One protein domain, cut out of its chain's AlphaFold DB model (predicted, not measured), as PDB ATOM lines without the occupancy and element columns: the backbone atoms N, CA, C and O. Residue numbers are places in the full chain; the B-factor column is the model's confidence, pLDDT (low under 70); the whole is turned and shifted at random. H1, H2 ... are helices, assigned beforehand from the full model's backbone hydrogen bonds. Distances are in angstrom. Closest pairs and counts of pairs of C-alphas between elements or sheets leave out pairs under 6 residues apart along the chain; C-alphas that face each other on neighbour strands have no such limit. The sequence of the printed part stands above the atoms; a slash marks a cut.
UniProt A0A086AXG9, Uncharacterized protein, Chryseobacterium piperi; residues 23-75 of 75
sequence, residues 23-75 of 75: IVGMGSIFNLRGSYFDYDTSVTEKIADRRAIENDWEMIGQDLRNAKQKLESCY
ATOM      1  N   ILE A  23     241.964 145.580 244.263       84.44
ATOM      2  CA  ILE A  23     241.911 146.454 245.442       84.44
ATOM      3  C   ILE A  23     241.168 147.755 245.120       84.44
ATOM      4  O   ILE A  23     240.332 148.182 245.909       84.44
ATOM      5  N   VAL A  24     241.416 148.345 243.947       83.12
ATOM      6  CA  VAL A  24     240.668 149.493 243.407       83.12
ATOM      7  C   VAL A  24     239.186 149.142 243.274       83.12
ATOM      8  O   VAL A  24     238.341 149.921 243.695       83.12
ATOM      9  N   GLY A  25     238.857 147.951 242.762       83.56
ATOM     10  CA  GLY A  25     237.470 147.488 242.648       83.56
ATOM     11  C   GLY A  25     236.759 147.364 244.000       83.56
ATOM     12  O   GLY A  25     235.672 147.911 244.171       83.56
ATOM     13  N   MET A  26     237.383 146.701 244.978       88.44
ATOM     14  CA  MET A  26     236.826 146.592 246.334       88.44
ATOM     15  C   MET A  26     236.728 147.956 247.021       88.44
ATOM     16  O   MET A  26     235.698 148.281 247.607       88.44
ATOM     17  N   GLY A  27     237.776 148.774 246.919       84.81
ATOM     18  CA  GLY A  27     237.808 150.121 247.479       84.81
ATOM     19  C   GLY A  27     236.672 150.995 246.951       84.81
ATOM     20  O   GLY A  27     236.010 151.658 247.745       84.81
ATOM     21  N   SER A  28     236.393 150.937 245.645       82.81
ATOM     22  CA  SER A  28     235.295 151.681 245.016       82.81
ATOM     23  C   SER A  28     233.911 151.278 245.535       82.81
ATOM     24  O   SER A  28     233.063 152.149 245.694       82.81
ATOM     25  N   ILE A  29     233.674 149.992 245.833       86.44
ATOM     26  CA  ILE A  29     232.386 149.515 246.383       86.44
ATOM     27  C   ILE A  29     232.170 150.047 247.803       86.44
ATOM     28  O   ILE A  29     231.082 150.508 248.138       86.44
ATOM     29  N   PHE A  30     233.209 149.991 248.635       88.31
ATOM     30  CA  PHE A  30     233.135 150.412 250.037       88.31
ATOM     31  C   PHE A  30     233.410 151.913 250.247       88.31
ATOM     32  O   PHE A  30     233.324 152.392 251.374       88.31
ATOM     33  N   ASN A  31     233.748 152.649 249.181       78.69
ATOM     34  CA  ASN A  31     234.085 154.077 249.178       78.69
ATOM     35  C   ASN A  31     235.109 154.490 250.261       78.69
ATOM     36  O   ASN A  31     234.995 155.541 250.888       78.69
ATOM     37  N   LEU A  32     236.123 153.655 250.503       77.44
ATOM     38  CA  LEU A  32     237.043 153.825 251.641       77.44
ATOM     39  C   LEU A  32     238.036 154.995 251.477       77.44
ATOM     40  O   LEU A  32     238.646 155.419 252.454       77.44
ATOM     41  N   ARG A  33     238.249 155.495 250.252       69.19
ATOM     42  CA  ARG A  33     239.265 156.515 249.913       69.19
ATOM     43  C   ARG A  33     238.770 157.565 248.904       69.19
ATOM     44  O   ARG A  33     239.543 158.424 248.495       69.19
ATOM     45  N   GLY A  34     237.500 157.528 248.502       71.56
ATOM     46  CA  GLY A  34     236.963 158.447 247.495       71.56
ATOM     47  C   GLY A  34     237.351 158.055 246.064       71.56
ATOM     48  O   GLY A  34     237.027 156.959 245.621       71.56
ATOM     49  N   SER A  35     238.002 158.949 245.310       67.50
ATOM     50  CA  SER A  35     238.319 158.703 243.892       67.50
ATOM     51  C   SER A  35     239.453 157.685 243.730       67.50
ATOM     52  O   SER A  35     240.601 157.968 244.060       67.50
ATOM     53  N   TYR A  36     239.130 156.508 243.189       70.38
ATOM     54  CA  TYR A  36     240.097 155.457 242.844       70.38
ATOM     55  C   TYR A  36     240.534 155.486 241.372       70.38
ATOM     56  O   TYR A  36     241.267 154.604 240.918       70.38
ATOM     57  N   PHE A  37     240.054 156.467 240.605       68.12
ATOM     58  CA  PHE A  37     240.319 156.575 239.176       68.12
ATOM     59  C   PHE A  37     241.551 157.445 238.936       68.12
ATOM     60  O   PHE A  37     241.441 158.620 238.595       68.12
ATOM     61  N   ASP A  38     242.728 156.844 239.101       65.44
ATOM     62  CA  ASP A  38     243.962 157.413 238.568       65.44
ATOM     63  C   ASP A  38     244.029 157.103 237.070       65.44
ATOM     64  O   ASP A  38     244.186 155.951 236.640       65.44
ATOM     65  N   TYR A  39     243.856 158.149 236.268       64.88
ATOM     66  CA  TYR A  39     244.030 158.091 234.825       64.88
ATOM     67  C   TYR A  39     245.526 158.155 234.510       64.88
ATOM     68  O   TYR A  39     246.233 159.006 235.050       64.88
ATOM     69  N   ASP A  40     246.017 157.288 233.618       62.75
ATOM     70  CA  ASP A  40     247.338 157.479 233.005       62.75
ATOM     71  C   ASP A  40     247.250 158.725 232.103       62.75
ATOM     72  O   ASP A  40     246.924 158.643 230.916       62.75
ATOM     73  N   THR A  41     247.462 159.902 232.693       59.66
ATOM     74  CA  THR A  41     247.466 161.179 231.986       59.66
ATOM     75  C   THR A  41     248.811 161.368 231.295       59.66
ATOM     76  O   THR A  41     249.888 161.150 231.850       59.66
ATOM     77  N   SER A  42     248.761 161.754 230.023       63.69
ATOM     78  CA  SER A  42     249.952 162.227 229.325       63.69
ATOM     79  C   SER A  42     250.456 163.517 229.960       63.69
ATOM     80  O   SER A  42     249.665 164.282 230.503       63.69
ATOM     81  N   VAL A  43     251.747 163.816 229.796       70.81
ATOM     82  CA  VAL A  43     252.381 165.046 230.315       70.81
ATOM     83  C   VAL A  43     251.631 166.313 229.874       70.81
ATOM     84  O   VAL A  43     251.620 167.299 230.603       70.81
ATOM     85  N   THR A  44     250.979 166.289 228.705       79.69
ATOM     86  CA  THR A  44     250.059 167.344 228.254       79.69
ATOM     87  C   THR A  44     248.882 166.773 227.462       79.69
ATOM     88  O   THR A  44     249.020 165.744 226.793       79.69
ATOM     89  N   GLU A  45     247.750 167.485 227.467       80.44
ATOM     90  CA  GLU A  45     246.549 167.165 226.673       80.44
ATOM     91  C   GLU A  45     246.881 166.958 225.190       80.44
ATOM     92  O   GLU A  45     246.544 165.933 224.610       80.44
ATOM     93  N   LYS A  46     247.689 167.847 224.597       84.19
ATOM     94  CA  LYS A  46     248.115 167.734 223.191       84.19
ATOM     95  C   LYS A  46     248.839 166.421 222.880       84.19
ATOM     96  O   LYS A  46     248.702 165.881 221.784       84.19
ATOM     97  N   ILE A  47     249.641 165.908 223.817       83.69
ATOM     98  CA  ILE A  47     250.316 164.614 223.643       83.69
ATOM     99  C   ILE A  47     249.305 163.472 223.810       83.69
ATOM    100  O   ILE A  47     249.438 162.450 223.137       83.69
ATOM    101  N   ALA A  48     248.311 163.628 224.689       82.81
ATOM    102  CA  ALA A  48     247.228 162.663 224.839       82.81
ATOM    103  C   ALA A  48     246.413 162.516 223.552       82.81
ATOM    104  O   ALA A  48     246.309 161.398 223.049       82.81
ATOM    105  N   ASP A  49     245.960 163.623 222.974       85.00
ATOM    106  CA  ASP A  49     245.160 163.625 221.745       85.00
ATOM    107  C   ASP A  49     245.936 163.045 220.566       85.00
ATOM    108  O   ASP A  49     245.449 162.169 219.851       85.00
ATOM    109  N   ARG A  50     247.196 163.474 220.400       88.88
ATOM    110  CA  ARG A  50     248.071 162.938 219.353       88.88
ATOM    111  C   ARG A  50     248.199 161.419 219.463       88.88
ATOM    112  O   ARG A  50     248.077 160.729 218.456       88.88
ATOM    113  N   ARG A  51     248.460 160.903 220.670       84.94
ATOM    114  CA  ARG A  51     248.607 159.459 220.905       84.94
ATOM    115  C   ARG A  51     247.296 158.710 220.708       84.94
ATOM    116  O   ARG A  51     247.330 157.597 220.203       84.94
ATOM    117  N   ALA A  52     246.161 159.292 221.094       86.12
ATOM    118  CA  ALA A  52     244.854 158.687 220.861       86.12
ATOM    119  C   ALA A  52     244.613 158.472 219.357       86.12
ATOM    120  O   ALA A  52     244.387 157.342 218.936       86.12
ATOM    121  N   ILE A  53     244.802 159.517 218.545       90.19
ATOM    122  CA  ILE A  53     244.639 159.446 217.085       90.19
ATOM    123  C   ILE A  53     245.630 158.458 216.455       90.19
ATOM    124  O   ILE A  53     245.261 157.672 215.584       90.19
ATOM    125  N   GLU A  54     246.897 158.487 216.878       89.81
ATOM    126  CA  GLU A  54     247.926 157.562 216.387       89.81
ATOM    127  C   GLU A  54     247.547 156.097 216.658       89.81
ATOM    128  O   GLU A  54     247.629 155.265 215.753       89.81
ATOM    129  N   ASN A  55     247.048 155.804 217.863       86.94
ATOM    130  CA  ASN A  55     246.596 154.465 218.239       86.94
ATOM    131  C   ASN A  55     245.389 153.997 217.408       86.94
ATOM    132  O   ASN A  55     245.350 152.829 217.018       86.94
ATOM    133  N   ASP A  56     244.424 154.874 217.112       88.62
ATOM    134  CA  ASP A  56     243.248 154.518 216.302       88.62
ATOM    135  C   ASP A  56     243.656 154.060 214.894       88.62
ATOM    136  O   ASP A  56     243.215 153.011 214.409       88.62
ATOM    137  N   TRP A  57     244.568 154.797 214.254       92.62
ATOM    138  CA  TRP A  57     245.101 154.422 212.941       92.62
ATOM    139  C   TRP A  57     245.915 153.132 212.981       92.62
ATOM    140  O   TRP A  57     245.839 152.321 212.051       92.62
ATOM    141  N   GLU A  58     246.683 152.919 214.050       90.50
ATOM    142  CA  GLU A  58     247.479 151.706 214.213       90.50
ATOM    143  C   GLU A  58     246.585 150.460 214.351       90.50
ATOM    144  O   GLU A  58     246.839 149.438 213.701       90.50
ATOM    145  N   MET A  59     245.488 150.564 215.108       90.19
ATOM    146  CA  MET A  59     244.487 149.500 215.258       90.19
ATOM    147  C   MET A  59     243.796 149.169 213.929       90.19
ATOM    148  O   MET A  59     243.757 147.999 213.539       90.19
ATOM    149  N   ILE A  60     243.338 150.181 213.181       93.62
ATOM    150  CA  ILE A  60     242.739 149.984 211.848       93.62
ATOM    151  C   ILE A  60     243.731 149.293 210.903       93.62
ATOM    152  O   ILE A  60     243.385 148.334 210.208       93.62
ATOM    153  N   GLY A  61     244.987 149.747 210.885       92.12
ATOM    154  CA  GLY A  61     246.030 149.157 210.048       92.12
ATOM    155  C   GLY A  61     246.305 147.689 210.387       92.12
ATOM    156  O   GLY A  61     246.532 146.873 209.485       92.12
ATOM    157  N   GLN A  62     246.255 147.334 211.673       90.25
ATOM    158  CA  GLN A  62     246.370 145.952 212.126       90.25
ATOM    159  C   GLN A  62     245.182 145.100 211.658       90.25
ATOM    160  O   GLN A  62     245.400 143.997 211.150       90.25
ATOM    161  N   ASP A  63     243.953 145.595 211.773       91.88
ATOM    162  CA  ASP A  63     242.754 144.847 211.377       91.88
ATOM    163  C   ASP A  63     242.687 144.613 209.868       91.88
ATOM    164  O   ASP A  63     242.440 143.488 209.426       91.88
ATOM    165  N   LEU A  64     243.018 145.629 209.065       94.38
ATOM    166  CA  LEU A  64     243.133 145.487 207.612       94.38
ATOM    167  C   LEU A  64     244.181 144.436 207.228       94.38
ATOM    168  O   LEU A  64     243.956 143.618 206.334       94.38
ATOM    169  N   ARG A  65     245.324 144.421 207.922       90.19
ATOM    170  CA  ARG A  65     246.366 143.414 207.695       90.19
ATOM    171  C   ARG A  65     245.877 142.012 208.042       90.19
ATOM    172  O   ARG A  65     246.104 141.093 207.257       90.19
ATOM    173  N   ASN A  66     245.213 141.855 209.182       89.81
ATOM    174  CA  ASN A  66     244.668 140.571 209.615       89.81
ATOM    175  C   ASN A  66     243.623 140.053 208.616       89.81
ATOM    176  O   ASN A  66     243.658 138.881 208.244       89.81
ATOM    177  N   ALA A  67     242.733 140.926 208.135       92.88
ATOM    178  CA  ALA A  67     241.735 140.586 207.125       92.88
ATOM    179  C   ALA A  67     242.384 140.144 205.806       92.88
ATOM    180  O   ALA A  67     242.012 139.106 205.257       92.88
ATOM    181  N   LYS A  68     243.403 140.878 205.342       93.62
ATOM    182  CA  LYS A  68     244.174 140.513 204.150       93.62
ATOM    183  C   LYS A  68     244.837 139.141 204.296       93.62
ATOM    184  O   LYS A  68     244.673 138.303 203.420       93.62
ATOM    185  N   GLN A  69     245.560 138.907 205.394       91.06
ATOM    186  CA  GLN A  69     246.233 137.626 205.644       91.06
ATOM    187  C   GLN A  69     245.237 136.466 205.697       91.06
ATOM    188  O   GLN A  69     245.504 135.403 205.144       91.06
ATOM    189  N   LYS A  70     244.077 136.677 206.329       92.75
ATOM    190  CA  LYS A  70     243.009 135.677 206.378       92.75
ATOM    191  C   LYS A  70     242.491 135.352 204.976       92.75
ATOM    192  O   LYS A  70     242.363 134.179 204.649       92.75
ATOM    193  N   LEU A  71     242.252 136.370 204.151       93.25
ATOM    194  CA  LEU A  71     241.809 136.193 202.769       93.25
ATOM    195  C   LEU A  71     242.850 135.440 201.927       93.25
ATOM    196  O   LEU A  71     242.488 134.489 201.247       93.25
ATOM    197  N   GLU A  72     244.130 135.809 202.028       91.56
ATOM    198  CA  GLU A  72     245.234 135.124 201.336       91.56
ATOM    199  C   GLU A  72     245.438 133.676 201.806       91.56
ATOM    200  O   GLU A  72     245.942 132.875 201.036       91.56
ATOM    201  N   SER A  73     245.066 133.328 203.045       83.62
ATOM    202  CA  SER A  73     245.174 131.954 203.567       83.62
ATOM    203  C   SER A  73     244.005 131.035 203.200       83.62
ATOM    204  O   SER A  73     244.089 129.827 203.412       83.62
ATOM    205  N   CYS A  74     242.890 131.601 202.727       68.44
ATOM    206  CA  CYS A  74     241.718 130.841 202.285       68.44
ATOM    207  C   CYS A  74     241.806 130.404 200.813       68.44
ATOM    208  O   CYS A  74     240.975 129.608 200.381       68.44
ATOM    209  N   TYR A  75     242.783 130.933 200.076       50.53
ATOM    210  CA  TYR A  75     243.154 130.544 198.716       50.53
ATOM    211  C   TYR A  75     244.494 129.807 198.737       50.53
ATOM    212  O   TYR A  75     244.692 128.954 197.844       50.53
TER     213      TYR A  75
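Overview. This is residues 23 to 75 of the 75 residues of an uncharacterized protein of Chryseobacterium piperi (UniProt A0A086AXG9). One long helix, H2, makes one arm of an open V; a long link with no named element, residues 31 to 44, leads away from its first end as the other arm, with the short helix H1 at the far end of that arm. Residues 52 to 75, of which 52 to 73 belong to H2, stick out free. The printed part has 53 residues with two named helices, H1 then H2, and no named strand; the class is all helix. The whole is extended, with a radius of gyration of the C-alphas of 19.4 A, and spans 58 by 29 by 9 A, only just flat.

Along the chain. H2, residues 45 to 73, is 42.1 A long and ends at C-alpha 73 (245.174, 131.954, 203.567). H1, residues 23 to 30, begins at C-alpha 23 (241.911, 146.454, 245.442) and is 10.7 A long.

Arrangement. H2 and H1 are apart. In both, every O i to N i+4 pair is within hydrogen-bond range.

Size, cuts and confidence. The C-alphas farthest apart, those of Leu 32 and Tyr 75, are 58.1 A apart. The printed part has no cut. The link from H1 to H2 is long. pLDDT is under 70 at residues 33, 35, 37 to 42 and 74 to 75.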